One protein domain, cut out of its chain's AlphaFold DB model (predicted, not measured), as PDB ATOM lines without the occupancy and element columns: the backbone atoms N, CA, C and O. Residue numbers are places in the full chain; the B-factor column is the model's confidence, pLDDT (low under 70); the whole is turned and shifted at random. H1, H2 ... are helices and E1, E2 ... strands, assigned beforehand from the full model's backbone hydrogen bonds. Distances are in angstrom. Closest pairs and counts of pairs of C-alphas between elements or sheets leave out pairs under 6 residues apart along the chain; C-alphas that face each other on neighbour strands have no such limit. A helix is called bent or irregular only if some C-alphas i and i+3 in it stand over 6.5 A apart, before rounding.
ATOM      1  N   MET A   1     -66.956 -25.402 -26.133       24.92
ATOM      2  CA  MET A   1     -66.739 -23.937 -26.134       24.92
ATOM      3  C   MET A   1     -65.372 -23.641 -25.530       24.92
ATOM      4  O   MET A   1     -65.253 -23.475 -24.324       24.92
ATOM      5  N   THR A   2     -64.323 -23.661 -26.347       32.25
ATOM      6  CA  THR A   2     -62.968 -23.242 -25.958       32.25
ATOM      7  C   THR A   2     -62.915 -21.718 -25.990       32.25
ATOM      8  O   THR A   2     -63.097 -21.137 -27.056       32.25
ATOM      9  N   ARG A   3     -62.747 -21.072 -24.829       34.31
ATOM     10  CA  ARG A   3     -62.575 -19.611 -24.730       34.31
ATOM     11  C   ARG A   3     -61.309 -19.211 -25.501       34.31
ATOM     12  O   ARG A   3     -60.283 -19.862 -25.324       34.31
ATOM     13  N   ASP A   4     -61.383 -18.191 -26.355       46.09
ATOM     14  CA  ASP A   4     -60.232 -17.699 -27.126       46.09
ATOM     15  C   ASP A   4     -59.239 -16.987 -26.204       46.09
ATOM     16  O   ASP A   4     -59.388 -15.811 -25.871       46.09
ATOM     17  N   ILE A   5     -58.214 -17.729 -25.781       48.25
ATOM     18  CA  ILE A   5     -57.158 -17.258 -24.873       48.25
ATOM     19  C   ILE A   5     -56.356 -16.103 -25.503       48.25
ATOM     20  O   ILE A   5     -55.881 -15.224 -24.790       48.25
ATOM     21  N   GLU A   6     -56.273 -16.049 -26.834       49.50
ATOM     22  CA  GLU A   6     -55.561 -15.001 -27.582       49.50
ATOM     23  C   GLU A   6     -56.330 -13.666 -27.640       49.50
ATOM     24  O   GLU A   6     -55.747 -12.636 -27.975       49.50
ATOM     25  N   CYS A   7     -57.613 -13.648 -27.249       46.09
ATOM     26  CA  CYS A   7     -58.485 -12.469 -27.307       46.09
ATOM     27  C   CYS A   7     -58.520 -11.655 -25.993       46.09
ATOM     28  O   CYS A   7     -59.464 -10.913 -25.726       46.09
ATOM     29  N   GLY A   8     -57.466 -11.744 -25.171       44.22
ATOM     30  CA  GLY A   8     -57.208 -10.746 -24.122       44.22
ATOM     31  C   GLY A   8     -57.537 -11.128 -22.676       44.22
ATOM     32  O   GLY A   8     -57.508 -10.244 -21.820       44.22
ATOM     33  N   ASP A   9     -57.769 -12.405 -22.353       43.66
ATOM     34  CA  ASP A   9     -57.892 -12.825 -20.951       43.66
ATOM     35  C   ASP A   9     -56.492 -12.950 -20.309       43.66
ATOM     36  O   ASP A   9     -55.772 -13.935 -20.507       43.66
ATOM     37  N   GLN A  10     -56.063 -11.906 -19.585       46.19
ATOM     38  CA  GLN A  10     -54.714 -11.787 -18.999       46.19
ATOM     39  C   GLN A  10     -54.335 -12.984 -18.114       46.19
ATOM     40  O   GLN A  10     -53.170 -13.361 -18.072       46.19
ATOM     41  N   THR A  11     -55.318 -13.621 -17.472       42.31
ATOM     42  CA  THR A  11     -55.109 -14.767 -16.570       42.31
ATOM     43  C   THR A  11     -54.681 -16.057 -17.285       42.31
ATOM     44  O   THR A  11     -54.070 -16.932 -16.671       42.31
ATOM     45  N   TYR A  12     -54.970 -16.185 -18.585       44.66
ATOM     46  CA  TYR A  12     -54.574 -17.336 -19.406       44.66
ATOM     47  C   TYR A  12     -53.496 -16.992 -20.442       44.66
ATOM     48  O   TYR A  12     -52.746 -17.882 -20.845       44.66
ATOM     49  N   GLY A  13     -53.379 -15.717 -20.827       50.56
ATOM     50  CA  GLY A  13     -52.412 -15.228 -21.809       50.56
ATOM     51  C   GLY A  13     -50.944 -15.435 -21.428       50.56
ATOM     52  O   GLY A  13     -50.134 -15.777 -22.285       50.56
ATOM     53  N   GLU A  14     -50.606 -15.352 -20.136       50.59
ATOM     54  CA  GLU A  14     -49.253 -15.638 -19.620       50.59
ATOM     55  C   GLU A  14     -48.760 -17.058 -19.946       50.59
ATOM     56  O   GLU A  14     -47.573 -17.347 -19.834       50.59
ATOM     57  N   LYS A  15     -49.656 -17.960 -20.370       56.34
ATOM     58  CA  LYS A  15     -49.330 -19.348 -20.696       56.34
ATOM     59  C   LYS A  15     -49.063 -19.598 -22.185       56.34
ATOM     60  O   LYS A  15     -48.804 -20.752 -22.517       56.34
ATOM     61  N   ILE A  16     -49.151 -18.582 -23.050       65.94
ATOM     62  CA  ILE A  16     -48.884 -18.709 -24.490       65.94
ATOM     63  C   ILE A  16     -47.469 -18.213 -24.793       65.94
ATOM     64  O   ILE A  16     -47.192 -17.019 -24.686       65.94
ATOM     65  N   SER A  17     -46.614 -19.123 -25.254       69.62
ATOM     66  CA  SER A  17     -45.270 -18.810 -25.743       69.62
ATOM     67  C   SER A  17     -45.088 -19.419 -27.134       69.62
ATOM     68  O   SER A  17     -45.373 -20.595 -27.348       69.62
ATOM     69  N   TYR A  18     -44.622 -18.606 -28.077       77.06
ATOM     70  CA  TYR A  18     -44.263 -19.004 -29.436       77.06
ATOM     71  C   TYR A  18     -42.760 -19.237 -29.509       77.06
ATOM     72  O   TYR A  18     -41.989 -18.500 -28.891       77.06
ATOM     73  N   VAL A  19     -42.343 -20.228 -30.293       78.81
ATOM     74  CA  VAL A  19     -40.933 -20.571 -30.496       78.81
ATOM     75  C   VAL A  19     -40.623 -20.608 -31.984       78.81
ATOM     76  O   VAL A  19     -41.412 -21.105 -32.784       78.81
ATOM     77  N   ALA A  20     -39.457 -20.101 -32.356       82.00
ATOM     78  CA  ALA A  20     -38.944 -20.147 -33.717       82.00
ATOM     79  C   ALA A  20     -37.480 -20.579 -33.714       82.00
ATOM     80  O   ALA A  20     -36.768 -20.335 -32.741       82.00
ATOM     81  N   ILE A  21     -37.029 -21.186 -34.809       82.94
ATOM     82  CA  ILE A  21     -35.618 -21.526 -35.039       82.94
ATOM     83  C   ILE A  21     -35.118 -20.760 -36.258       82.94
ATOM     84  O   ILE A  21     -35.895 -20.488 -37.173       82.94
ATOM     85  N   SER A  22     -33.834 -20.428 -36.267       85.06
ATOM     86  CA  SER A  22     -33.142 -19.937 -37.451       85.06
ATOM     87  C   SER A  22     -33.018 -21.019 -38.536       85.06
ATOM     88  O   SER A  22     -32.977 -22.207 -38.205       85.06
ATOM     89  N   PRO A  23     -32.957 -20.646 -39.823       81.94
ATOM     90  CA  PRO A  23     -32.800 -21.600 -40.927       81.94
ATOM     91  C   PRO A  23     -31.617 -22.559 -40.846       81.94
ATOM     92  O   PRO A  23     -31.713 -23.712 -41.266       81.94
ATOM     93  N   ASP A  24     -30.505 -22.126 -40.270       76.94
ATOM     94  CA  ASP A  24     -29.339 -22.970 -40.024       76.94
ATOM     95  C   ASP A  24     -29.482 -23.885 -38.788       76.94
ATOM     96  O   ASP A  24     -28.618 -24.724 -38.523       76.94
ATOM     97  N   GLY A  25     -30.560 -23.742 -38.013       77.44
ATOM     98  CA  GLY A  25     -30.771 -24.486 -36.778       77.44
ATOM     99  C   GLY A  25     -29.880 -24.053 -35.611       77.44
ATOM    100  O   GLY A  25     -29.807 -24.771 -34.612       77.44
ATOM    101  N   SER A  26     -29.159 -22.937 -35.712       79.88
ATOM    102  CA  SER A  26     -28.178 -22.508 -34.711       79.88
ATOM    103  C   SER A  26     -28.768 -21.663 -33.584       79.88
ATOM    104  O   SER A  26     -28.145 -21.562 -32.522       79.88
ATOM    105  N   MET A  27     -29.955 -21.081 -33.768       83.25
ATOM    106  CA  MET A  27     -30.600 -20.185 -32.809       83.25
ATOM    107  C   MET A  27     -32.065 -20.537 -32.600       83.25
ATOM    108  O   MET A  27     -32.749 -21.002 -33.506       83.25
ATOM    109  N   VAL A  28     -32.554 -20.251 -31.398       83.62
ATOM    110  CA  VAL A  28     -33.962 -20.393 -31.029       83.62
ATOM    111  C   VAL A  28     -34.422 -19.097 -30.377       83.62
ATOM    112  O   VAL A  28     -33.729 -18.548 -29.515       83.62
ATOM    113  N   ALA A  29     -35.592 -18.620 -30.787       82.94
ATOM    114  CA  ALA A  29     -36.250 -17.453 -30.223       82.94
ATOM    115  C   ALA A  29     -37.559 -17.858 -29.545       82.94
ATOM    116  O   ALA A  29     -38.299 -18.682 -30.082       82.94
ATOM    117  N   THR A  30     -37.856 -17.249 -28.400       81.62
ATOM    118  CA  THR A  30     -39.123 -17.398 -27.683       81.62
ATOM    119  C   THR A  30     -39.802 -16.038 -27.533       81.62
ATOM    120  O   THR A  30     -39.160 -15.008 -27.302       81.62
ATOM    121  N   PHE A  31     -41.119 -16.019 -27.720       80.81
ATOM    122  CA  PHE A  31     -41.937 -14.814 -27.640       80.81
ATOM    123  C   PHE A  31     -43.250 -15.112 -26.935       80.81
ATOM    124  O   PHE A  31     -44.010 -15.975 -27.367       80.81
ATOM    125  N   ASN A  32     -43.554 -14.335 -25.902       78.81
ATOM    126  CA  ASN A  32     -44.860 -14.335 -25.264       78.81
ATOM    127  C   ASN A  32     -45.509 -12.955 -25.482       78.81
ATOM    128  O   ASN A  32     -44.946 -11.952 -25.030       78.81
ATOM    129  N   PRO A  33     -46.682 -12.859 -26.140       73.50
ATOM    130  CA  PRO A  33     -47.329 -11.578 -26.448       73.50
ATOM    131  C   PRO A  33     -47.828 -10.820 -25.208       73.50
ATOM    132  O   PRO A  33     -48.138  -9.627 -25.292       73.50
ATOM    133  N   TYR A  34     -47.908 -11.488 -24.056       71.25
ATOM    134  CA  TYR A  34     -48.244 -10.886 -22.767       71.25
ATOM    135  C   TYR A  34     -47.001 -10.456 -21.979       71.25
ATOM    136  O   TYR A  34     -47.123  -9.603 -21.098       71.25
ATOM    137  N   SER A  35     -45.822 -10.969 -22.341       72.62
ATOM    138  CA  SER A  35     -44.529 -10.515 -21.826       72.62
ATOM    139  C   SER A  35     -44.052  -9.229 -22.522       72.62
ATOM    140  O   SER A  35     -44.592  -8.803 -23.544       72.62
ATOM    141  N   SER A  36     -43.027  -8.585 -21.962       71.06
ATOM    142  CA  SER A  36     -42.382  -7.386 -22.523       71.06
ATOM    143  C   SER A  36     -41.015  -7.677 -23.151       71.06
ATOM    144  O   SER A  36     -40.220  -6.755 -23.367       71.06
ATOM    145  N   SER A  37     -40.712  -8.951 -23.425       77.94
ATOM    146  CA  SER A  37     -39.413  -9.338 -23.961       77.94
ATOM    147  C   SER A  37     -39.454 -10.505 -24.937       77.94
ATOM    148  O   SER A  37     -40.274 -11.405 -24.812       77.94
ATOM    149  N   ILE A  38     -38.511 -10.499 -25.874       82.38
ATOM    150  CA  ILE A  38     -38.199 -11.625 -26.757       82.38
ATOM    151  C   ILE A  38     -36.854 -12.180 -26.299       82.38
ATOM    152  O   ILE A  38     -35.915 -11.404 -26.097       82.38
ATOM    153  N   LEU A  39     -36.762 -13.495 -26.131       82.88
ATOM    154  CA  LEU A  39     -35.542 -14.162 -25.687       82.88
ATOM    155  C   LEU A  39     -34.962 -14.979 -26.839       82.88
ATOM    156  O   LEU A  39     -35.687 -15.648 -27.567       82.88
ATOM    157  N   ILE A  40     -33.652 -14.883 -27.032       82.38
ATOM    158  CA  ILE A  40     -32.936 -15.509 -28.144       82.38
ATOM    159  C   ILE A  40     -31.723 -16.196 -27.565       82.38
ATOM    160  O   ILE A  40     -30.954 -15.561 -26.846       82.38
ATOM    161  N   THR A  41     -31.512 -17.458 -27.909       78.69
ATOM    162  CA  THR A  41     -30.319 -18.171 -27.456       78.69
ATOM    163  C   THR A  41     -29.719 -18.972 -28.594       78.69
ATOM    164  O   THR A  41     -30.419 -19.497 -29.463       78.69
ATOM    165  N   LYS A  42     -28.395 -19.076 -28.568       77.19
ATOM    166  CA  LYS A  42     -27.624 -19.892 -29.496       77.19
ATOM    167  C   LYS A  42     -27.618 -21.347 -29.017       77.19
ATOM    168  O   LYS A  42     -27.207 -21.639 -27.903       77.19
ATOM    169  N   VAL A  43     -28.066 -22.270 -29.862       71.00
ATOM    170  CA  VAL A  43     -28.209 -23.705 -29.549       71.00
ATOM    171  C   VAL A  43     -26.849 -24.393 -29.410       71.00
ATOM    172  O   VAL A  43     -26.691 -25.307 -28.604       71.00
ATOM    173  N   VAL A  44     -25.851 -23.950 -30.184       63.34
ATOM    174  CA  VAL A  44     -24.490 -24.521 -30.168       63.34
ATOM    175  C   VAL A  44     -23.735 -24.157 -28.885       63.34
ATOM    176  O   VAL A  44     -22.952 -24.958 -28.385       63.34
ATOM    177  N   THR A  45     -23.997 -22.971 -28.339       57.88
ATOM    178  CA  THR A  45     -23.397 -22.442 -27.111       57.88
ATOM    179  C   THR A  45     -24.538 -21.962 -26.225       57.88
ATOM    180  O   THR A  45     -24.878 -20.779 -26.256       57.88
ATOM    181  N   SER A  46     -25.153 -22.873 -25.464       58.19
ATOM    182  CA  SER A  46     -26.315 -22.639 -24.578       58.19
ATOM    183  C   SER A  46     -26.120 -21.552 -23.499       58.19
ATOM    184  O   SER A  46     -26.930 -21.430 -22.589       58.19
ATOM    185  N   GLU A  47     -25.042 -20.776 -23.586       53.94
ATOM    186  CA  GLU A  47     -24.581 -19.754 -22.656       53.94
ATOM    187  C   GLU A  47     -24.906 -18.324 -23.128       53.94
ATOM    188  O   GLU A  47     -25.012 -17.420 -22.304       53.94
ATOM    189  N   THR A  48     -25.105 -18.080 -24.432       59.94
ATOM    190  CA  THR A  48     -25.357 -16.718 -24.944       59.94
ATOM    191  C   THR A  48     -26.846 -16.472 -25.163       59.94
ATOM    192  O   THR A  48     -27.387 -16.802 -26.224       59.94
ATOM    193  N   VAL A  49     -27.493 -15.864 -24.166       67.56
ATOM    194  CA  VAL A  49     -28.887 -15.401 -24.231       67.56
ATOM    195  C   VAL A  49     -28.912 -13.896 -24.498       67.56
ATOM    196  O   VAL A  49     -28.262 -13.120 -23.804       67.56
ATOM    197  N   THR A  50     -29.682 -13.460 -25.491       74.19
ATOM    198  CA  THR A  50     -29.978 -12.042 -25.734       74.19
ATOM    199  C   THR A  50     -31.457 -11.786 -25.495       74.19
ATOM    200  O   THR A  50     -32.312 -12.514 -26.000       74.19
ATOM    201  N   LYS A  51     -31.764 -10.735 -24.727       79.56
ATOM    202  CA  LYS A  51     -33.130 -10.319 -24.399       79.56
ATOM    203  C   LYS A  51     -33.433  -8.986 -25.073       79.56
ATOM    204  O   LYS A  51     -32.795  -7.980 -24.777       79.56
ATOM    205  N   ILE A  52     -34.425  -8.965 -25.957       78.25
ATOM    206  CA  ILE A  52     -34.951  -7.727 -26.540       78.25
ATOM    207  C   ILE A  52     -36.126  -7.282 -25.682       78.25
ATOM    208  O   ILE A  52     -37.133  -7.980 -25.633       78.25
ATOM    209  N   GLN A  53     -36.028  -6.123 -25.036       78.38
ATOM    210  CA  GLN A  53     -37.166  -5.515 -24.343       78.38
ATOM    211  C   GLN A  53     -37.926  -4.573 -25.278       78.38
ATOM    212  O   GLN A  53     -37.322  -3.730 -25.947       78.38
ATOM    213  N   PHE A  54     -39.254  -4.677 -25.293       73.12
ATOM    214  CA  PHE A  54     -40.124  -3.811 -26.089       73.12
ATOM    215  C   PHE A  54     -41.283  -3.262 -25.249       73.12
ATOM    216  O   PHE A  54     -41.770  -3.897 -24.314       73.12
ATOM    217  N   ASP A  55     -41.729  -2.049 -25.580       71.19
ATOM    218  CA  ASP A  55     -42.878  -1.433 -24.919       71.19
ATOM    219  C   ASP A  55     -44.157  -2.050 -25.478       71.19
ATOM    220  O   ASP A  55     -44.523  -1.817 -26.630       71.19
ATOM    221  N   ARG A  56     -44.844  -2.829 -24.642       71.44
ATOM    222  CA  ARG A  56     -46.092  -3.506 -24.988       71.44
ATOM    223  C   ARG A  56     -47.169  -2.540 -25.488       71.44
ATOM    224  O   ARG A  56     -47.860  -2.860 -26.451       71.44
ATOM    225  N   LYS A  57     -47.321  -1.368 -24.864       68.44
ATOM    226  CA  LYS A  57     -48.369  -0.408 -25.248       68.44
ATOM    227  C   LYS A  57     -48.107   0.080 -26.668       68.44
ATOM    228  O   LYS A  57     -48.936  -0.149 -27.541       68.44
ATOM    229  N   LYS A  58     -46.876   0.537 -26.923       67.75
ATOM    230  CA  LYS A  58     -46.415   0.936 -28.265       67.75
ATOM    231  C   LYS A  58     -46.415  -0.203 -29.278       67.75
ATOM    232  O   LYS A  58     -46.572  -0.012 -30.490       67.75
ATOM    233  N   PHE A  59     -46.212  -1.426 -28.800       65.19
ATOM    234  CA  PHE A  59     -46.255  -2.604 -29.643       65.19
ATOM    235  C   PHE A  59     -47.663  -2.816 -30.225       65.19
ATOM    236  O   PHE A  59     -47.789  -3.128 -31.414       65.19
ATOM    237  N   PHE A  60     -48.686  -2.521 -29.424       64.69
ATOM    238  CA  PHE A  60     -50.100  -2.757 -29.685       64.69
ATOM    239  C   PHE A  60     -50.926  -1.488 -29.983       64.69
ATOM    240  O   PHE A  60     -52.143  -1.588 -30.074       64.69
ATOM    241  N   ASP A  61     -50.320  -0.313 -30.203       56.38
ATOM    242  CA  ASP A  61     -51.021   0.984 -30.394       56.38
ATOM    243  C   ASP A  61     -52.161   0.984 -31.444       56.38
ATOM    244  O   ASP A  61     -53.018   1.867 -31.449       56.38
ATOM    245  N   LYS A  62     -52.192  -0.006 -32.343       57.66
ATOM    246  CA  LYS A  62     -53.342  -0.334 -33.197       57.66
ATOM    247  C   LYS A  62     -53.616  -1.838 -33.143       57.66
ATOM    248  O   LYS A  62     -53.337  -2.532 -34.118       57.66
ATOM    249  N   VAL A  63     -54.120  -2.352 -32.020       55.09
ATOM    250  CA  VAL A  63     -54.684  -3.707 -31.993       55.09
ATOM    251  C   VAL A  63     -55.863  -3.727 -32.952       55.09
ATOM    252  O   VAL A  63     -56.874  -3.057 -32.734       55.09
ATOM    253  N   SER A  64     -55.719  -4.461 -34.047       58.16
ATOM    254  CA  SER A  64     -56.839  -4.811 -34.908       58.16
ATOM    255  C   SER A  64     -57.867  -5.588 -34.078       58.16
ATOM    256  O   SER A  64     -57.479  -6.548 -33.408       58.16
ATOM    257  N   PRO A  65     -59.160  -5.214 -34.095       57.94
ATOM    258  CA  PRO A  65     -60.185  -6.071 -33.513       57.94
ATOM    259  C   PRO A  65     -60.138  -7.434 -34.223       57.94
ATOM    260  O   PRO A  65     -59.991  -7.469 -35.446       57.94
ATOM    261  N   ASN A  66     -60.247  -8.519 -33.452       72.94
ATOM    262  CA  ASN A  66     -60.177  -9.921 -33.894       72.94
ATOM    263  C   ASN A  66     -58.767 -10.426 -34.257       72.94
ATOM    264  O   ASN A  66     -58.501 -10.815 -35.398       72.94
ATOM    265  N   ILE A  67     -57.858 -10.432 -33.278       77.12
ATOM    266  CA  ILE A  67     -56.597 -11.176 -33.397       77.12
ATOM    267  C   ILE A  67     -56.912 -12.672 -33.356       77.12
ATOM    268  O   ILE A  67     -57.568 -13.138 -32.427       77.12
ATOM    269  N   LEU A  68     -56.410 -13.398 -34.352       77.50
ATOM    270  CA  LEU A  68     -56.486 -14.853 -34.426       77.50
ATOM    271  C   LEU A  68     -55.310 -15.554 -33.766       77.50
ATOM    272  O   LEU A  68     -55.472 -16.680 -33.331       77.50
ATOM    273  N   GLY A  69     -54.134 -14.929 -33.766       79.75
ATOM    274  CA  GLY A  69     -52.904 -15.555 -33.304       79.75
ATOM    275  C   GLY A  69     -51.655 -14.819 -33.775       79.75
ATOM    276  O   GLY A  69     -51.726 -13.781 -34.450       79.75
ATOM    277  N   TRP A  70     -50.502 -15.372 -33.406       84.06
ATOM    278  CA  TRP A  70     -49.183 -14.825 -33.714       84.06
ATOM    279  C   TRP A  70     -48.314 -15.840 -34.456       84.06
ATOM    280  O   TRP A  70     -48.499 -17.050 -34.336       84.06
ATOM    281  N   SER A  71     -47.334 -15.335 -35.199       86.88
ATOM    282  CA  SER A  71     -46.267 -16.133 -35.802       86.88
ATOM    283  C   SER A  71     -44.918 -15.455 -35.557       86.88
ATOM    284  O   SER A  71     -44.805 -14.228 -35.648       86.88
ATOM    285  N   LEU A  72     -43.915 -16.252 -35.193       88.50
ATOM    286  CA  LEU A  72     -42.564 -15.811 -34.856       88.50
ATOM    287  C   LEU A  72     -41.575 -16.421 -35.850       88.50
ATOM    288  O   LEU A  72     -41.638 -17.617 -36.122       88.50
ATOM    289  N   ALA A  73     -40.627 -15.619 -36.326       89.00
ATOM    290  CA  ALA A  73     -39.491 -16.089 -37.107       89.00
ATOM    291  C   ALA A  73     -38.199 -15.414 -36.636       89.00
ATOM    292  O   ALA A  73     -38.196 -14.235 -36.277       89.00
ATOM    293  N   VAL A  74     -37.095 -16.155 -36.671       88.75
ATOM    294  CA  VAL A  74     -35.746 -15.661 -36.370       88.75
ATOM    295  C   VAL A  74     -34.833 -16.000 -37.545       88.75
ATOM    296  O   VAL A  74     -34.946 -17.079 -38.117       88.75
ATOM    297  N   SER A  75     -33.997 -15.054 -37.963       87.56
ATOM    298  CA  SER A  75     -33.055 -15.253 -39.065       87.56
ATOM    299  C   SER A  75     -31.771 -15.915 -38.577       87.56
ATOM    300  O   SER A  75     -31.473 -15.888 -37.384       87.56
ATOM    301  N   ASP A  76     -30.957 -16.396 -39.515       86.38
ATOM    302  CA  ASP A  76     -29.541 -16.682 -39.265       86.38
ATOM    303  C   ASP A  76     -28.778 -15.394 -38.900       86.38
ATOM    304  O   ASP A  76     -29.321 -14.280 -38.955       86.38
ATOM    305  N   ILE A  77     -27.505 -15.530 -38.521       84.56
ATOM    306  CA  ILE A  77     -26.620 -14.373 -38.346       84.56
ATOM    307  C   ILE A  77     -26.340 -13.784 -39.730       84.56
ATOM    308  O   ILE A  77     -25.708 -14.410 -40.576       84.56
ATOM    309  N   ILE A  78     -26.825 -12.566 -39.953       80.25
ATOM    310  CA  ILE A  78     -26.753 -11.873 -41.242       80.25
ATOM    311  C   ILE A  78     -25.434 -11.105 -41.377       80.25
ATOM    312  O   ILE A  78     -24.885 -10.994 -42.474       80.25
ATOM    313  N   ASP A  79     -24.932 -10.577 -40.261       77.25
ATOM    314  CA  ASP A  79     -23.629  -9.924 -40.166       77.25
ATOM    315  C   ASP A  79     -22.786 -10.649 -39.115       77.25
ATOM    316  O   ASP A  79     -23.033 -10.536 -37.909       77.25
ATOM    317  N   ALA A  80     -21.804 -11.410 -39.597       74.94
ATOM    318  CA  ALA A  80     -20.899 -12.194 -38.770       74.94
ATOM    319  C   ALA A  80     -19.936 -11.321 -37.949       74.94
ATOM    320  O   ALA A  80     -19.552 -11.725 -36.855       74.94
ATOM    321  N   GLU A  81     -19.573 -10.122 -38.424       73.19
ATOM    322  CA  GLU A  81     -18.642  -9.238 -37.707       73.19
ATOM    323  C   GLU A  81     -19.278  -8.731 -36.409       73.19
ATOM    324  O   GLU A  81     -18.665  -8.740 -35.340       73.19
ATOM    325  N   ASN A  82     -20.553  -8.347 -36.486       72.62
ATOM    326  CA  ASN A  82     -21.298  -7.797 -35.355       72.62
ATOM    327  C   ASN A  82     -22.238  -8.813 -34.678       72.62
ATOM    328  O   ASN A  82     -22.981  -8.442 -33.762       72.62
ATOM    329  N   ASN A  83     -22.229 -10.075 -35.124       78.69
ATOM    330  CA  ASN A  83     -23.151 -11.132 -34.698       78.69
ATOM    331  C   ASN A  83     -24.618 -10.664 -34.686       78.69
ATOM    332  O   ASN A  83     -25.329 -10.862 -33.697       78.69
ATOM    333  N   ILE A  84     -25.048  -9.979 -35.753       81.19
ATOM    334  CA  ILE A  84     -26.397  -9.404 -35.868       81.19
ATOM    335  C   ILE A  84     -27.342 -10.388 -36.551       81.19
ATOM    336  O   ILE A  84     -27.020 -10.934 -37.606       81.19
ATOM    337  N   GLY A  85     -28.553 -10.510 -36.008       84.94
ATOM    338  CA  GLY A  85     -29.680 -11.169 -36.662       84.94
ATOM    339  C   GLY A  85     -30.971 -10.352 -36.578       84.94
ATOM    340  O   GLY A  85     -31.025  -9.270 -35.973       84.94
ATOM    341  N   LEU A  86     -32.021 -10.877 -37.209       87.19
ATOM    342  CA  LEU A  86     -33.352 -10.287 -37.280       87.19
ATOM    343  C   LEU A  86     -34.413 -11.216 -36.691       87.19
ATOM    344  O   LEU A  86     -34.330 -12.438 -36.784       87.19
ATOM    345  N   ILE A  87     -35.450 -10.611 -36.123       89.50
ATOM    346  CA  ILE A  87     -36.665 -11.298 -35.680       89.50
ATOM    347  C   ILE A  87     -37.863 -10.645 -36.335       89.50
ATOM    348  O   ILE A  87     -37.978  -9.420 -36.323       89.50
ATOM    349  N   ALA A  88     -38.776 -11.465 -36.838       88.69
ATOM    350  CA  ALA A  88     -40.076 -11.037 -37.317       88.69
ATOM    351  C   ALA A  88     -41.168 -11.565 -36.382       88.69
ATOM    352  O   ALA A  88     -41.212 -12.754 -36.071       88.69
ATOM    353  N   ILE A  89     -42.062 -10.675 -35.959       88.50
ATOM    354  CA  ILE A  89     -43.294 -11.029 -35.252       88.50
ATOM    355  C   ILE A  89     -44.461 -10.595 -36.116       88.50
ATOM    356  O   ILE A  89     -44.573  -9.415 -36.448       88.50
ATOM    357  N   SER A  90     -45.334 -11.536 -36.441       87.88
ATOM    358  CA  SER A  90     -46.545 -11.315 -37.219       87.88
ATOM    359  C   SER A  90     -47.786 -11.458 -36.345       87.88
ATOM    360  O   SER A  90     -47.940 -12.453 -35.640       87.88
ATOM    361  N   CYS A  91     -48.663 -10.460 -36.402       86.06
ATOM    362  CA  CYS A  91     -50.010 -10.481 -35.845       86.06
ATOM    363  C   CYS A  91     -50.992 -10.822 -36.958       86.06
ATOM    364  O   CYS A  91     -51.014 -10.137 -37.984       86.06
ATOM    365  N   MET A  92     -51.837 -11.819 -36.729       86.06
ATOM    366  CA  MET A  92     -52.746 -12.350 -37.739       86.06
ATOM    367  C   MET A  92     -54.189 -12.101 -37.314       86.06
ATOM    368  O   MET A  92     -54.521 -12.199 -36.131       86.06
ATOM    369  N   THR A  93     -55.046 -11.755 -38.267       84.62
ATOM    370  CA  THR A  93     -56.453 -11.421 -38.019       84.62
ATOM    371  C   THR A  93     -57.389 -12.289 -38.842       84.62
ATOM    372  O   THR A  93     -56.985 -12.870 -39.852       84.62
ATOM    373  N   ASP A  94     -58.665 -12.311 -38.454       82.69
ATOM    374  CA  ASP A  94     -59.732 -12.975 -39.216       82.69
ATOM    375  C   ASP A  94     -59.728 -12.606 -40.701       82.69
ATOM    376  O   ASP A  94     -60.012 -13.446 -41.545       82.69
ATOM    377  N   GLU A  95     -59.409 -11.356 -41.047       79.62
ATOM    378  CA  GLU A  95     -59.441 -10.896 -42.441       79.62
ATOM    379  C   GLU A  95     -58.261 -11.404 -43.269       79.62
ATOM    380  O   GLU A  95     -58.400 -11.561 -44.483       79.62
ATOM    381  N   ASP A  96     -57.135 -11.697 -42.618       81.19
ATOM    382  CA  ASP A  96     -55.953 -12.263 -43.273       81.19
ATOM    383  C   ASP A  96     -56.147 -13.767 -43.547       81.19
ATOM    384  O   ASP A  96     -55.559 -14.317 -44.483       81.19
ATOM    385  N   MET A  97     -56.989 -14.424 -42.735       84.06
ATOM    386  CA  MET A  97     -57.221 -15.873 -42.764       84.06
ATOM    387  C   MET A  97     -58.575 -16.311 -43.334       84.06
ATOM    388  O   MET A  97     -58.779 -17.472 -43.689       84.06
ATOM    389  N   ASN A  98     -59.513 -15.382 -43.443       81.25
ATOM    390  CA  ASN A  98     -60.797 -15.583 -44.091       81.25
ATOM    391  C   ASN A  98     -61.228 -14.277 -44.785       81.25
ATOM    392  O   ASN A  98     -62.035 -13.496 -44.257       81.25
ATOM    393  N   PRO A  99     -60.663 -13.995 -45.971       69.50
ATOM    394  CA  PRO A  99     -60.953 -12.771 -46.701       69.50
ATOM    395  C   PRO A  99     -62.435 -12.676 -47.099       69.50
ATOM    396  O   PRO A  99     -62.930 -13.378 -47.981       69.50
ATOM    397  N   TRP A 164     -55.963  -8.505 -54.150       53.75
ATOM    398  CA  TRP A 164     -56.491  -8.573 -52.799       53.75
ATOM    399  C   TRP A 164     -55.469  -8.051 -51.776       53.75
ATOM    400  O   TRP A 164     -54.639  -8.787 -51.258       53.75
ATOM    401  N   ASN A 165     -55.560  -6.755 -51.462       53.81
ATOM    402  CA  ASN A 165     -54.605  -6.062 -50.579       53.81
ATOM    403  C   ASN A 165     -55.165  -5.684 -49.196       53.81
ATOM    404  O   ASN A 165     -54.514  -4.940 -48.463       53.81
ATOM    405  N   SER A 166     -56.374  -6.121 -48.818       58.91
ATOM    406  CA  SER A 166     -56.904  -5.800 -47.487       58.91
ATOM    407  C   SER A 166     -56.393  -6.806 -46.458       58.91
ATOM    408  O   SER A 166     -57.020  -7.841 -46.248       58.91
ATOM    409  N   SER A 167     -55.261  -6.483 -45.839       70.62
ATOM    410  CA  SER A 167     -54.784  -7.120 -44.612       70.62
ATOM    411  C   SER A 167     -54.979  -6.164 -43.442       70.62
ATOM    412  O   SER A 167     -54.697  -4.966 -43.561       70.62
ATOM    413  N   LYS A 168     -55.442  -6.688 -42.308       76.56
ATOM    414  CA  LYS A 168     -55.494  -5.942 -41.038       76.56
ATOM    415  C   LYS A 168     -54.387  -6.342 -40.078       76.56
ATOM    416  O   LYS A 168     -54.120  -5.585 -39.142       76.56
ATOM    417  N   GLY A 169     -53.740  -7.478 -40.321       78.69
ATOM    418  CA  GLY A 169     -52.580  -7.903 -39.562       78.69
ATOM    419  C   GLY A 169     -51.347  -7.038 -39.807       78.69
ATOM    420  O   GLY A 169     -51.324  -6.127 -40.645       78.69
ATOM    421  N   MET A 170     -50.306  -7.310 -39.025       84.12
ATOM    422  CA  MET A 170     -49.066  -6.544 -39.069       84.12
ATOM    423  C   MET A 170     -47.848  -7.388 -38.726       84.12
ATOM    424  O   MET A 170     -47.882  -8.165 -37.779       84.12
ATOM    425  N   ILE A 171     -46.741  -7.130 -39.419       85.56
ATOM    426  CA  ILE A 171     -45.426  -7.686 -39.099       85.56
ATOM    427  C   ILE A 171     -44.540  -6.586 -38.531       85.56
ATOM    428  O   ILE A 171     -44.495  -5.467 -39.048       85.56
ATOM    429  N   LYS A 172     -43.813  -6.903 -37.463       85.69
ATOM    430  CA  LYS A 172     -42.771  -6.055 -36.885       85.69
ATOM    431  C   LYS A 172     -41.431  -6.764 -36.924       85.69
ATOM    432  O   LYS A 172     -41.335  -7.924 -36.533       85.69
ATOM    433  N   LEU A 173     -40.410  -6.033 -37.359       85.69
ATOM    434  CA  LEU A 173     -39.030  -6.504 -37.416       85.69
ATOM    435  C   LEU A 173     -38.193  -5.903 -36.285       85.69
ATOM    436  O   LEU A 173     -38.244  -4.695 -36.035       85.69
ATOM    437  N   PHE A 174     -37.393  -6.747 -35.645       83.94
ATOM    438  CA  PHE A 174     -36.458  -6.399 -34.580       83.94
ATOM    439  C   PHE A 174     -35.046  -6.835 -34.939       83.94
ATOM    440  O   PHE A 174     -34.851  -7.822 -35.641       83.94
ATOM    441  N   LYS A 175     -34.068  -6.091 -34.423       83.69
ATOM    442  CA  LYS A 175     -32.644  -6.398 -34.542       83.69
ATOM    443  C   LYS A 175     -32.162  -6.974 -33.224       83.69
ATOM    444  O   LYS A 175     -32.511  -6.432 -32.176       83.69
ATOM    445  N   PHE A 176     -31.292  -7.971 -33.279       83.44
ATOM    446  CA  PHE A 176     -30.510  -8.401 -32.122       83.44
ATOM    447  C   PHE A 176     -29.027  -8.512 -32.461       83.44
ATOM    448  O   PHE A 176     -28.654  -8.567 -33.630       83.44
ATOM    449  N   SER A 177     -28.185  -8.515 -31.428       81.06
ATOM    450  CA  SER A 177     -26.754  -8.798 -31.530       81.06
ATOM    451  C   SER A 177     -26.271  -9.475 -30.253       81.06
ATOM    452  O   SER A 177     -26.651  -9.051 -29.161       81.06
ATOM    453  N   PHE A 178     -25.407 -10.483 -30.393       76.00
ATOM    454  CA  PHE A 178     -24.774 -11.159 -29.254       76.00
ATOM    455  C   PHE A 178     -23.511 -10.446 -28.735       76.00
ATOM    456  O   PHE A 178     -23.083 -10.710 -27.614       76.00
ATOM    457  N   ASN A 179     -22.912  -9.525 -29.503       68.88
ATOM    458  CA  ASN A 179     -21.631  -8.892 -29.140       68.88
ATOM    459  C   ASN A 179     -21.748  -7.830 -28.036       68.88
ATOM    460  O   ASN A 179     -20.740  -7.412 -27.470       68.88
ATOM    461  N   ASN A 180     -22.961  -7.389 -27.700       53.22
ATOM    462  CA  ASN A 180     -23.177  -6.241 -26.818       53.22
ATOM    463  C   ASN A 180     -23.112  -6.569 -25.310       53.22
ATOM    464  O   ASN A 180     -23.526  -5.757 -24.490       53.22
ATOM    465  N   ILE A 181     -22.622  -7.756 -24.935       50.03
ATOM    466  CA  ILE A 181     -22.633  -8.241 -23.543       50.03
ATOM    467  C   ILE A 181     -21.391  -7.770 -22.752       50.03
ATOM    468  O   ILE A 181     -21.457  -7.657 -21.532       50.03
ATOM    469  N   SER A 193     -34.271   1.650 -22.369       43.47
ATOM    470  CA  SER A 193     -34.493   2.006 -23.764       43.47
ATOM    471  C   SER A 193     -35.159   0.815 -24.440       43.47
ATOM    472  O   SER A 193     -34.489  -0.079 -24.954       43.47
ATOM    473  N   TYR A 194     -36.490   0.781 -24.400       53.56
ATOM    474  CA  TYR A 194     -37.271  -0.154 -25.204       53.56
ATOM    475  C   TYR A 194     -36.820  -0.069 -26.663       53.56
ATOM    476  O   TYR A 194     -36.819   1.016 -27.254       53.56
ATOM    477  N   ILE A 195     -36.442  -1.205 -27.247       60.97
ATOM    478  CA  ILE A 195     -36.031  -1.251 -28.647       60.97
ATOM    479  C   ILE A 195     -37.296  -1.089 -29.492       60.97
ATOM    480  O   ILE A 195     -38.202  -1.925 -29.465       60.97
ATOM    481  N   ALA A 196     -37.383   0.022 -30.221       60.12
ATOM    482  CA  ALA A 196     -38.439   0.222 -31.202       60.12
ATOM    483  C   ALA A 196     -38.259  -0.774 -32.358       60.12
ATOM    484  O   ALA A 196     -37.134  -1.061 -32.769       60.12
ATOM    485  N   SER A 197     -39.366  -1.291 -32.900       64.06
ATOM    486  CA  SER A 197     -39.317  -2.100 -34.121       64.06
ATOM    487  C   SER A 197     -38.639  -1.297 -35.228       64.06
ATOM    488  O   SER A 197     -39.052  -0.166 -35.491       64.06
ATOM    489  N   ILE A 198     -37.654  -1.891 -35.899       67.12
ATOM    490  CA  ILE A 198     -36.941  -1.256 -37.019       67.12
ATOM    491  C   ILE A 198     -37.921  -0.962 -38.152       67.12
ATOM    492  O   ILE A 198     -37.785   0.014 -38.887       67.12
ATOM    493  N   TYR A 199     -38.908  -1.846 -38.314       68.31
ATOM    494  CA  TYR A 199     -39.820  -1.787 -39.433       68.31
ATOM    495  C   TYR A 199     -41.192  -2.373 -39.100       68.31
ATOM    496  O   TYR A 199     -41.294  -3.328 -38.327       68.31
ATOM    497  N   LYS A 200     -42.243  -1.788 -39.688       71.06
ATOM    498  CA  LYS A 200     -43.637  -2.230 -39.563       71.06
ATOM    499  C   LYS A 200     -44.231  -2.448 -40.952       71.06
ATOM    500  O   LYS A 200     -44.286  -1.511 -41.744       71.06
ATOM    501  N   TYR A 201     -44.718  -3.656 -41.201       72.06
ATOM    502  CA  TYR A 201     -45.449  -4.035 -42.405       72.06
ATOM    503  C   TYR A 201     -46.938  -4.198 -42.065       72.06
ATOM    504  O   TYR A 201     -47.272  -4.740 -41.013       72.06
ATOM    505  N   CYS A 202     -47.842  -3.727 -42.926       73.88
ATOM    506  CA  CYS A 202     -49.296  -3.866 -42.743       73.88
ATOM    507  C   CYS A 202     -49.825  -5.141 -43.427       73.88
ATOM    508  O   CYS A 202     -50.793  -5.088 -44.183       73.88
ATOM    509  N   LEU A 203     -49.143  -6.266 -43.199       77.69
ATOM    510  CA  LEU A 203     -49.535  -7.601 -43.646       77.69
ATOM    511  C   LEU A 203     -49.497  -8.541 -42.445       77.69
ATOM    512  O   LEU A 203     -48.516  -8.515 -41.705       77.69
ATOM    513  N   GLY A 204     -50.549  -9.331 -42.250       81.44
ATOM    514  CA  GLY A 204     -50.572 -10.461 -41.327       81.44
ATOM    515  C   GLY A 204     -50.447 -11.779 -42.080       81.44
ATOM    516  O   GLY A 204     -51.054 -11.961 -43.137       81.44
ATOM    517  N   GLY A 205     -49.677 -12.704 -41.519       86.69
ATOM    518  CA  GLY A 205     -49.492 -14.047 -42.063       86.69
ATOM    519  C   GLY A 205     -48.540 -14.902 -41.231       86.69
ATOM    520  O   GLY A 205     -47.913 -14.412 -40.292       86.69
ATOM    521  N   VAL A 206     -48.427 -16.180 -41.576       87.88
ATOM    522  CA  VAL A 206     -47.377 -17.058 -41.055       87.88
ATOM    523  C   VAL A 206     -46.042 -16.603 -41.628       87.88
ATOM    524  O   VAL A 206     -45.926 -16.442 -42.843       87.88
ATOM    525  N   VAL A 207     -45.054 -16.368 -40.768       88.81
ATOM    526  CA  VAL A 207     -43.743 -15.852 -41.170       88.81
ATOM    527  C   VAL A 207     -42.638 -16.884 -40.997       88.81
ATOM    528  O   VAL A 207     -42.627 -17.639 -40.029       88.81
ATOM    529  N   SER A 208     -41.678 -16.883 -41.917       88.75
ATOM    530  CA  SER A 208     -40.443 -17.667 -41.829       88.75
ATOM    531  C   SER A 208     -39.298 -16.932 -42.523       88.75
ATOM    532  O   SER A 208     -39.518 -16.184 -43.473       88.75
ATOM    533  N   PHE A 209     -38.072 -17.102 -42.034       88.19
ATOM    534  CA  PHE A 209     -36.888 -16.676 -42.776       88.19
ATOM    535  C   PHE A 209     -36.416 -17.819 -43.661       88.19
ATOM    536  O   PHE A 209     -36.516 -18.981 -43.276       88.19
ATOM    537  N   LEU A 210     -35.890 -17.480 -44.830       85.25
ATOM    538  CA  LEU A 210     -35.260 -18.449 -45.713       85.25
ATOM    539  C   LEU A 210     -33.785 -18.575 -45.394       85.25
ATOM    540  O   LEU A 210     -33.126 -17.601 -45.017       85.25
ATOM    541  N   LYS A 211     -33.262 -19.779 -45.613       80.00
ATOM    542  CA  LYS A 211     -31.835 -20.035 -45.526       80.00
ATOM    543  C   LYS A 211     -31.105 -19.190 -46.559       80.00
ATOM    544  O   LYS A 211     -31.370 -19.282 -47.759       80.00
ATOM    545  N   ASN A 212     -30.175 -18.365 -46.092       68.25
ATOM    546  CA  ASN A 212     -29.404 -17.514 -46.979       68.25
ATOM    547  C   ASN A 212     -28.329 -18.368 -47.675       68.25
ATOM    548  O   ASN A 212     -27.302 -18.700 -47.087       68.25
ATOM    549  N   SER A 213     -28.591 -18.788 -48.914       53.06
ATOM    550  CA  SER A 213     -27.650 -19.587 -49.714       53.06
ATOM    551  C   SER A 213     -26.489 -18.755 -50.264       53.06
ATOM    552  O   SER A 213     -25.435 -19.298 -50.598       53.06
ATOM    553  N   ASN A 214     -26.665 -17.433 -50.336       49.75
ATOM    554  CA  ASN A 214     -25.659 -16.519 -50.840       49.75
ATOM    555  C   ASN A 214     -24.791 -16.016 -49.684       49.75
ATOM    556  O   ASN A 214     -25.269 -15.334 -48.783       49.75
ATOM    557  N   ASN A 215     -23.482 -16.271 -49.768       46.31
ATOM    558  CA  ASN A 215     -22.432 -15.779 -48.859       46.31
ATOM    559  C   ASN A 215     -22.333 -14.235 -48.759       46.31
ATOM    560  O   ASN A 215     -21.345 -13.708 -48.247       46.31
ATOM    561  N   SER A 216     -23.304 -13.478 -49.274       53.56
ATOM    562  CA  SER A 216     -23.376 -12.039 -49.065       53.56
ATOM    563  C   SER A 216     -23.838 -11.761 -47.636       53.56
ATOM    564  O   SER A 216     -25.037 -11.737 -47.346       53.56
ATOM    565  N   SER A 217     -22.866 -11.522 -46.756       62.72
ATOM    566  CA  SER A 217     -23.071 -10.872 -45.463       62.72
ATOM    567  C   SER A 217     -23.939  -9.628 -45.677       62.72
ATOM    568  O   SER A 217     -23.576  -8.790 -46.510       62.72
ATOM    569  N   ASN A 218     -25.051  -9.506 -44.948       73.62
ATOM    570  CA  ASN A 218     -26.014  -8.384 -44.949       73.62
ATOM    571  C   ASN A 218     -27.360  -8.584 -45.669       73.62
ATOM    572  O   ASN A 218     -28.090  -7.599 -45.798       73.62
ATOM    573  N   TYR A 219     -27.730  -9.797 -46.091       79.06
ATOM    574  CA  TYR A 219     -29.057 -10.076 -46.669       79.06
ATOM    575  C   TYR A 219     -29.857 -11.102 -45.856       79.06
ATOM    576  O   TYR A 219     -29.287 -12.029 -45.289       79.06
ATOM    577  N   ALA A 220     -31.178 -10.943 -45.816       83.69
ATOM    578  CA  ALA A 220     -32.119 -11.941 -45.319       83.69
ATOM    579  C   ALA A 220     -33.438 -11.833 -46.077       83.69
ATOM    580  O   ALA A 220     -33.939 -10.731 -46.280       83.69
ATOM    581  N   THR A 221     -34.033 -12.968 -46.424       86.06
ATOM    582  CA  THR A 221     -35.351 -13.002 -47.061       86.06
ATOM    583  C   THR A 221     -36.379 -13.509 -46.060       86.06
ATOM    584  O   THR A 221     -36.245 -14.605 -45.512       86.06
ATOM    585  N   LEU A 222     -37.393 -12.687 -45.795       87.19
ATOM    586  CA  LEU A 222     -38.543 -13.025 -44.965       87.19
ATOM    587  C   LEU A 222     -39.703 -13.434 -45.871       87.19
ATOM    588  O   LEU A 222     -40.095 -12.670 -46.746       87.19
ATOM    589  N   VAL A 223     -40.305 -14.588 -45.620       87.94
ATOM    590  CA  VAL A 223     -41.552 -14.998 -46.264       87.94
ATOM    591  C   VAL A 223     -42.712 -14.766 -45.313       87.94
ATOM    592  O   VAL A 223     -42.641 -15.119 -44.138       87.94
ATOM    593  N   CYS A 224     -43.794 -14.194 -45.829       87.56
ATOM    594  CA  CYS A 224     -45.079 -14.077 -45.160       87.56
ATOM    595  C   CYS A 224     -46.157 -14.773 -45.994       87.56
ATOM    596  O   CYS A 224     -46.358 -14.439 -47.159       87.56
ATOM    597  N   MET A 225     -46.898 -15.692 -45.384       87.25
ATOM    598  CA  MET A 225     -47.953 -16.462 -46.035       87.25
ATOM    599  C   MET A 225     -49.299 -16.247 -45.350       87.25
ATOM    600  O   MET A 225     -49.430 -16.403 -44.138       87.25
ATOM    601  N   ASN A 226     -50.323 -15.923 -46.129       86.12
ATOM    602  CA  ASN A 226     -51.708 -15.895 -45.663       86.12
ATOM    603  C   ASN A 226     -52.613 -16.661 -46.638       86.12
ATOM    604  O   ASN A 226     -52.116 -17.348 -47.523       86.12
ATOM    605  N   CYS A 227     -53.936 -16.566 -46.495       81.12
ATOM    606  CA  CYS A 227     -54.863 -17.325 -47.353       81.12
ATOM    607  C   CYS A 227     -54.941 -16.820 -48.798       81.12
ATOM    608  O   CYS A 227     -55.670 -17.382 -49.611       81.12
ATOM    609  N   ILE A 228     -54.256 -15.720 -49.107       76.62
ATOM    610  CA  ILE A 228     -54.392 -14.981 -50.360       76.62
ATOM    611  C   ILE A 228     -53.116 -15.093 -51.188       76.62
ATOM    612  O   ILE A 228     -53.183 -15.419 -52.374       76.62
ATOM    613  N   LYS A 229     -51.961 -14.819 -50.571       80.19
ATOM    614  CA  LYS A 229     -50.658 -14.810 -51.241       80.19
ATOM    615  C   LYS A 229     -49.517 -15.273 -50.335       80.19
ATOM    616  O   LYS A 229     -49.604 -15.221 -49.104       80.19
ATOM    617  N   ILE A 230     -48.432 -15.681 -50.982       84.75
ATOM    618  CA  ILE A 230     -47.102 -15.812 -50.394       84.75
ATOM    619  C   ILE A 230     -46.342 -14.554 -50.802       84.75
ATOM    620  O   ILE A 230     -46.205 -14.275 -51.987       84.75
ATOM    621  N   GLN A 231     -45.882 -13.767 -49.839       83.38
ATOM    622  CA  GLN A 231     -45.090 -12.575 -50.098       83.38
ATOM    623  C   GLN A 231     -43.677 -12.787 -49.571       83.38
ATOM    624  O   GLN A 231     -43.495 -13.093 -48.393       83.38
ATOM    625  N   THR A 232     -42.684 -12.581 -50.427       83.50
ATOM    626  CA  THR A 232     -41.284 -12.527 -50.013       83.50
ATOM    627  C   THR A 232     -40.865 -11.071 -49.837       83.50
ATOM    628  O   THR A 232     -41.250 -10.181 -50.599       83.50
ATOM    629  N   ILE A 233     -40.123 -10.814 -48.768       82.38
ATOM    630  CA  ILE A 233     -39.609  -9.506 -48.400       82.38
ATOM    631  C   ILE A 233     -38.114  -9.666 -48.229       82.38
ATOM    632  O   ILE A 233     -37.634 -10.213 -47.232       82.38
ATOM    633  N   ASP A 234     -37.386  -9.146 -49.198       83.00
ATOM    634  CA  ASP A 234     -35.946  -9.076 -49.113       83.00
ATOM    635  C   ASP A 234     -35.496  -7.918 -48.219       83.00
ATOM    636  O   ASP A 234     -35.930  -6.769 -48.359       83.00
ATOM    637  N   ILE A 235     -34.628  -8.233 -47.262       80.81
ATOM    638  CA  ILE A 235     -34.147  -7.326 -46.228       80.81
ATOM    639  C   ILE A 235     -32.632  -7.245 -46.340       80.81
ATOM    640  O   ILE A 235     -31.914  -8.196 -46.036       80.81
ATOM    641  N   LYS A 236     -32.133  -6.063 -46.698       79.50
ATOM    642  CA  LYS A 236     -30.701  -5.774 -46.700       79.50
ATOM    643  C   LYS A 236     -30.329  -4.777 -45.612       79.50
ATOM    644  O   LYS A 236     -30.936  -3.711 -45.478       79.50
ATOM    645  N   LEU A 237     -29.303  -5.120 -44.838       74.25
ATOM    646  CA  LEU A 237     -28.720  -4.246 -43.824       74.25
ATOM    647  C   LEU A 237     -27.729  -3.275 -44.483       74.25
ATOM    648  O   LEU A 237     -26.894  -3.662 -45.301       74.25
ATOM    649  N   ASN A 238     -27.829  -1.985 -44.152       69.81
ATOM    650  CA  ASN A 238     -26.834  -0.995 -44.574       69.81
ATOM    651  C   ASN A 238     -25.484  -1.234 -43.864       69.81
ATOM    652  O   ASN A 238     -25.480  -1.743 -42.754       69.81
ATOM    653  N   LYS A 239     -24.360  -0.757 -44.421       58.06
ATOM    654  CA  LYS A 239     -23.002  -0.845 -43.831       58.06
ATOM    655  C   LYS A 239     -22.884  -0.300 -42.401       58.06
ATOM    656  O   LYS A 239     -22.003  -0.713 -41.664       58.06
ATOM    657  N   LEU A 240     -23.748   0.640 -42.011       54.56
ATOM    658  CA  LEU A 240     -23.801   1.160 -40.638       54.56
ATOM    659  C   LEU A 240     -24.682   0.311 -39.707       54.56
ATOM    660  O   LEU A 240     -24.817   0.635 -38.537       54.56
ATOM    661  N   ASN A 241     -25.329  -0.738 -40.217       57.50
ATOM    662  CA  ASN A 241     -26.240  -1.634 -39.506       57.50
ATOM    663  C   ASN A 241     -27.429  -0.942 -38.808       57.50
ATOM    664  O   ASN A 241     -28.042  -1.521 -37.910       57.50
ATOM    665  N   ILE A 242     -27.763   0.290 -39.205       51.62
ATOM    666  CA  ILE A 242     -28.811   1.113 -38.575       51.62
ATOM    667  C   ILE A 242     -30.147   1.024 -39.332       51.62
ATOM    668  O   ILE A 242     -31.194   0.990 -38.697       51.62
ATOM    669  N   ASN A 243     -30.124   0.932 -40.670       53.47
ATOM    670  CA  ASN A 243     -31.326   0.994 -41.510       53.47
ATOM    671  C   ASN A 243     -31.414  -0.188 -42.488       53.47
ATOM    672  O   ASN A 243     -30.401  -0.612 -43.047       53.47
ATOM    673  N   ILE A 244     -32.642  -0.657 -42.723       57.38
ATOM    674  CA  ILE A 244     -32.996  -1.617 -43.777       57.38
ATOM    675  C   ILE A 244     -33.100  -0.847 -45.097       57.38
ATOM    676  O   ILE A 244     -33.902   0.082 -45.205       57.38
ATOM    677  N   ILE A 245     -32.282  -1.199 -46.087       53.09
ATOM    678  CA  ILE A 245     -32.253  -0.539 -47.396       53.09
ATOM    679  C   ILE A 245     -32.586  -1.573 -48.460       53.09
ATOM    680  O   ILE A 245     -31.913  -2.585 -48.540       53.09
ATOM    681  N   THR A 246     -33.566  -1.252 -49.306       53.41
ATOM    682  CA  THR A 246     -34.068  -1.996 -50.480       53.41
ATOM    683  C   THR A 246     -34.895  -3.249 -50.203       53.41
ATOM    684  O   THR A 246     -34.496  -4.114 -49.435       53.41
ATOM    685  N   ARG A 247     -36.066  -3.272 -50.856       55.72
ATOM    686  CA  ARG A 247     -37.059  -4.341 -50.880       55.72
ATOM    687  C   ARG A 247     -37.339  -4.678 -52.325       55.72
ATOM    688  O   ARG A 247     -37.773  -3.798 -53.070       55.72
ATOM    689  N   GLU A 248     -37.150  -5.926 -52.687       55.03
ATOM    690  CA  GLU A 248     -37.925  -6.500 -53.770       55.03
ATOM    691  C   GLU A 248     -39.047  -7.271 -53.079       55.03
ATOM    692  O   GLU A 248     -38.813  -8.185 -52.293       55.03
ATOM    693  N   GLU A 249     -40.270  -6.764 -53.228       61.44
ATOM    694  CA  GLU A 249     -41.465  -7.458 -52.763       61.44
ATOM    695  C   GLU A 249     -41.966  -8.253 -53.961       61.44
ATOM    696  O   GLU A 249     -42.522  -7.673 -54.899       61.44
ATOM    697  N   SER A 250     -41.729  -9.565 -53.964       64.75
ATOM    698  CA  SER A 250     -42.382 -10.446 -54.927       64.75
ATOM    699  C   SER A 250     -43.568 -11.132 -54.268       64.75
ATOM    700  O   SER A 250     -43.448 -11.789 -53.233       64.75
ATOM    701  N   ASP A 251     -44.732 -10.932 -54.875       70.69
ATOM    702  CA  ASP A 251     -45.958 -11.619 -54.507       70.69
ATOM    703  C   ASP A 251     -46.091 -12.864 -55.384       70.69
ATOM    704  O   ASP A 251     -46.213 -12.774 -56.609       70.69
ATOM    705  N   CYS A 252     -46.106 -14.027 -54.750       71.56
ATOM    706  CA  CYS A 252     -46.421 -15.295 -55.376       71.56
ATOM    707  C   CYS A 252     -47.841 -15.727 -54.995       71.56
ATOM    708  O   CYS A 252     -48.318 -15.538 -53.872       71.56
ATOM    709  N   ILE A 253     -48.538 -16.323 -55.956       78.56
ATOM    710  CA  ILE A 253     -49.872 -16.884 -55.745       78.56
ATOM    711  C   ILE A 253     -49.741 -18.171 -54.913       78.56
ATOM    712  O   ILE A 253     -48.761 -18.904 -55.064       78.56
ATOM    713  N   LEU A 254     -50.717 -18.459 -54.040       79.50
ATOM    714  CA  LEU A 254     -50.773 -19.764 -53.371       79.50
ATOM    715  C   LEU A 254     -50.962 -20.886 -54.402       79.50
ATOM    716  O   LEU A 254     -51.674 -20.699 -55.393       79.50
ATOM    717  N   PRO A 255     -50.426 -22.088 -54.137       81.81
ATOM    718  CA  PRO A 255     -50.808 -23.272 -54.889       81.81
ATOM    719  C   PRO A 255     -52.332 -23.394 -55.007       81.81
ATOM    720  O   PRO A 255     -53.059 -23.260 -54.021       81.81
ATOM    721  N   GLY A 256     -52.830 -23.638 -56.221       75.88
ATOM    722  CA  GLY A 256     -54.270 -23.598 -56.500       75.88
ATOM    723  C   GLY A 256     -55.085 -24.594 -55.672       75.88
ATOM    724  O   GLY A 256     -56.224 -24.302 -55.316       75.88
ATOM    725  N   ASN A 257     -54.494 -25.741 -55.334       80.56
ATOM    726  CA  ASN A 257     -55.111 -26.752 -54.478       80.56
ATOM    727  C   ASN A 257     -55.235 -26.273 -53.027       80.56
ATOM    728  O   ASN A 257     -56.322 -26.351 -52.456       80.56
ATOM    729  N   LEU A 258     -54.175 -25.667 -52.486       83.38
ATOM    730  CA  LEU A 258     -54.187 -25.071 -51.152       83.38
ATOM    731  C   LEU A 258     -55.206 -23.935 -51.050       83.38
ATOM    732  O   LEU A 258     -55.986 -23.882 -50.107       83.38
ATOM    733  N   TYR A 259     -55.239 -23.039 -52.040       81.12
ATOM    734  CA  TYR A 259     -56.198 -21.936 -52.047       81.12
ATOM    735  C   TYR A 259     -57.649 -22.444 -52.021       81.12
ATOM    736  O   TYR A 259     -58.461 -21.935 -51.253       81.12
ATOM    737  N   LYS A 260     -57.974 -23.473 -52.819       79.38
ATOM    738  CA  LYS A 260     -59.317 -24.081 -52.833       79.38
ATOM    739  C   LYS A 260     -59.672 -24.724 -51.494       79.38
ATOM    740  O   LYS A 260     -60.807 -24.582 -51.046       79.38
ATOM    741  N   GLU A 261     -58.723 -25.417 -50.870       79.75
ATOM    742  CA  GLU A 261     -58.929 -26.042 -49.563       79.75
ATOM    743  C   GLU A 261     -59.236 -24.979 -48.497       79.75
ATOM    744  O   GLU A 261     -60.283 -25.043 -47.850       79.75
ATOM    745  N   LEU A 262     -58.406 -23.935 -48.408       81.00
ATOM    746  CA  LEU A 262     -58.586 -22.833 -47.457       81.00
ATOM    747  C   LEU A 262     -59.870 -22.023 -47.718       81.00
ATOM    748  O   LEU A 262     -60.527 -21.579 -46.774       81.00
ATOM    749  N   GLU A 263     -60.257 -21.833 -48.984       78.38
ATOM    750  CA  GLU A 263     -61.509 -21.155 -49.356       78.38
ATOM    751  C   GLU A 263     -62.742 -21.988 -48.963       78.38
ATOM    752  O   GLU A 263     -63.767 -21.426 -48.571       78.38
ATOM    753  N   SER A 264     -62.650 -23.320 -49.020       76.06
ATOM    754  CA  SER A 264     -63.783 -24.211 -48.748       76.06
ATOM    755  C   SER A 264     -64.186 -24.277 -47.270       76.06
ATOM    756  O   SER A 264     -65.368 -24.449 -46.968       76.06
ATOM    757  N   ILE A 265     -63.232 -24.109 -46.348       74.75
ATOM    758  CA  ILE A 265     -63.438 -24.403 -44.921       74.75
ATOM    759  C   ILE A 265     -64.063 -23.223 -44.152       74.75
ATOM    760  O   ILE A 265     -64.671 -23.429 -43.107       74.75
ATOM    761  N   ASN A 266     -64.008 -21.995 -44.688       73.69
ATOM    762  CA  ASN A 266     -64.636 -20.778 -44.137       73.69
ATOM    763  C   ASN A 266     -64.467 -20.576 -42.606       73.69
ATOM    764  O   ASN A 266     -65.282 -19.910 -41.961       73.69
ATOM    765  N   ASP A 267     -63.396 -21.118 -42.025       82.75
ATOM    766  CA  ASP A 267     -62.997 -20.960 -40.628       82.75
ATOM    767  C   ASP A 267     -61.564 -20.422 -40.596       82.75
ATOM    768  O   ASP A 267     -60.601 -21.083 -40.985       82.75
ATOM    769  N   ALA A 268     -61.433 -19.182 -40.129       82.25
ATOM    770  CA  ALA A 268     -60.174 -18.458 -40.132       82.25
ATOM    771  C   ALA A 268     -59.153 -19.079 -39.159       82.25
ATOM    772  O   ALA A 268     -57.955 -19.111 -39.447       82.25
ATOM    773  N   LYS A 269     -59.621 -19.644 -38.037       82.31
ATOM    774  CA  LYS A 269     -58.762 -20.329 -37.065       82.31
ATOM    775  C   LYS A 269     -58.251 -21.643 -37.636       82.31
ATOM    776  O   LYS A 269     -57.076 -21.962 -37.483       82.31
ATOM    777  N   HIS A 270     -59.112 -22.379 -38.332       82.12
ATOM    778  CA  HIS A 270     -58.706 -23.583 -39.042       82.12
ATOM    779  C   HIS A 270     -57.629 -23.289 -40.095       82.12
ATOM    780  O   HIS A 270     -56.581 -23.930 -40.085       82.12
ATOM    781  N   ASN A 271     -57.855 -22.293 -40.956       84.38
ATOM    782  CA  ASN A 271     -56.918 -21.910 -42.015       84.38
ATOM    783  C   ASN A 271     -55.559 -21.475 -41.457       84.38
ATOM    784  O   ASN A 271     -54.508 -21.858 -41.973       84.38
ATOM    785  N   TRP A 272     -55.575 -20.724 -40.357       83.50
ATOM    786  CA  TRP A 272     -54.370 -20.344 -39.634       83.50
ATOM    787  C   TRP A 272     -53.581 -21.560 -39.133       83.50
ATOM    788  O   TRP A 272     -52.384 -21.681 -39.404       83.50
ATOM    789  N   ILE A 273     -54.262 -22.475 -38.442       79.88
ATOM    790  CA  ILE A 273     -53.696 -23.726 -37.928       79.88
ATOM    791  C   ILE A 273     -53.108 -24.569 -39.061       79.88
ATOM    792  O   ILE A 273     -52.021 -25.133 -38.914       79.88
ATOM    793  N   TYR A 274     -53.827 -24.657 -40.180       84.19
ATOM    794  CA  TYR A 274     -53.397 -25.393 -41.357       84.19
ATOM    795  C   TYR A 274     -52.077 -24.824 -41.877       84.19
ATOM    796  O   TYR A 274     -51.077 -25.535 -41.928       84.19
ATOM    797  N   LEU A 275     -52.042 -23.521 -42.177       85.19
ATOM    798  CA  LEU A 275     -50.855 -22.864 -42.720       85.19
ATOM    799  C   LEU A 275     -49.652 -22.964 -41.777       85.19
ATOM    800  O   LEU A 275     -48.550 -23.245 -42.244       85.19
ATOM    801  N   LEU A 276     -49.845 -22.805 -40.464       80.56
ATOM    802  CA  LEU A 276     -48.767 -22.964 -39.483       80.56
ATOM    803  C   LEU A 276     -48.168 -24.374 -39.488       80.56
ATOM    804  O   LEU A 276     -46.949 -24.527 -39.440       80.56
ATOM    805  N   LYS A 277     -49.008 -25.412 -39.543       78.81
ATOM    806  CA  LYS A 277     -48.536 -26.802 -39.589       78.81
ATOM    807  C   LYS A 277     -47.873 -27.134 -40.925       78.81
ATOM    808  O   LYS A 277     -46.826 -27.774 -40.934       78.81
ATOM    809  N   SER A 278     -48.457 -26.674 -42.025       76.44
ATOM    810  CA  SER A 278     -47.985 -26.940 -43.385       76.44
ATOM    811  C   SER A 278     -46.683 -26.230 -43.743       76.44
ATOM    812  O   SER A 278     -45.939 -26.735 -44.577       76.44
ATOM    813  N   SER A 279     -46.392 -25.086 -43.115       72.56
ATOM    814  CA  SER A 279     -45.170 -24.291 -43.332       72.56
ATOM    815  C   SER A 279     -44.125 -24.467 -42.222       72.56
ATOM    816  O   SER A 279     -43.247 -23.627 -42.034       72.56
ATOM    817  N   ARG A 280     -44.197 -25.581 -41.473       70.12
ATOM    818  CA  ARG A 280     -43.253 -25.892 -40.384       70.12
ATOM    819  C   ARG A 280     -41.800 -25.949 -40.858       70.12
ATOM    820  O   ARG A 280     -40.897 -25.591 -40.105       70.12
TER     821      ARG A 280
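This is residues 1 to 99, 164 to 181 and 193 to 280 of the 573 residues of an uncharacterized protein of Rhizophagus irregularis (strain DAOM 181602 / DAOM 197198 / MUCL 43194) (UniProt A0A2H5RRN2). Three four-stranded sheets fan out like blades of an open propeller, with their first strands E1, E5 and E9 gathered together and their last strands E4, E8 and E12 spread apart. H5 packs on E5 and E9, H4 lies beyond it, and H1 lies off the sheets. The printed part has 205 residues, with five named helices and twelve named strands in the order H1 E1 E2 E3 E4 H2 E5 E6 H3 E7 E8 E9 E10 E11 E12 H4 H5; the sheets, E1 E2 E3 E4, E5 E6 E7 E8 and E9 E10 E11 E12, are antiparallel. The class is mixed, helices and strands; the whole is compact, with a radius of gyration of the C-alphas of 16.9 A and spans of 49 by 40 by 30 A.

Find H1 at residues 10 to 13, then E1 at C-alpha 18 (-44.263, -19.004, -29.436), running to 21. E2 is 27 to 31, E3 37 to 42, E4 49 to 53 and H2 56 to 59. E5, 67 to 74, is 21.5 A long; E6, 84 to 93, is 30.2 A. H3 is 94 to 97, E7 170 to 177, 23.7 A, and E8 199 to 201. E9 is 206 to 209, E10 219 to 225, E11 229 to 236, 22.4 A, and E12 249 to 253. H4 is 256 to 265; H5, 268 to 278, ends at C-alpha 278 (-47.985, -26.940, -43.385).

The sheets form a stack, face to face in turn. E1 to E4 are a meander, each strand the antiparallel neighbour of the one before; N 18 and O 31 are 2.8 A apart. Its strands stand at 42 degrees to those of the second sheet; the closest C-alphas of E1 and E5 are Ala 20 and Ala 73, 5.3 A. There, E5 and E6 form a hairpin, with N 71 and O 90 3.0 A apart. The third sheet, E9 to E12, is again a meander, and its strands stand at 24 degrees to those of the second sheet; the closest C-alphas of E5 and E9 are those of Ala 73 and Ser 208, 5.1 A. H5 is over E5, along it at 10 degrees on the local plane, and only grazes the third sheet. It touches H3 at C-alphas 97 and 268, 4.7 A. H4 is close to H5 but not clearly touching, 5.8 A between C-alphas 262 and 271. H1 and H2 are on no sheet. In H4 and H5 every O i to N i+4 pair is within hydrogen-bond range; H1, H2 and H3 are too short for one.

C-alphas 1 and 239, the farthest apart, are 52.5 A apart. Residues 100 to 163 and 182 to 192 are cut out, with gaps of 8.6 A and 15.7 A. The link E11 to E12 is long. Mean pLDDT of the printed part is 72.7; residues 1 to 17 and 238 to 250 are among those under 70.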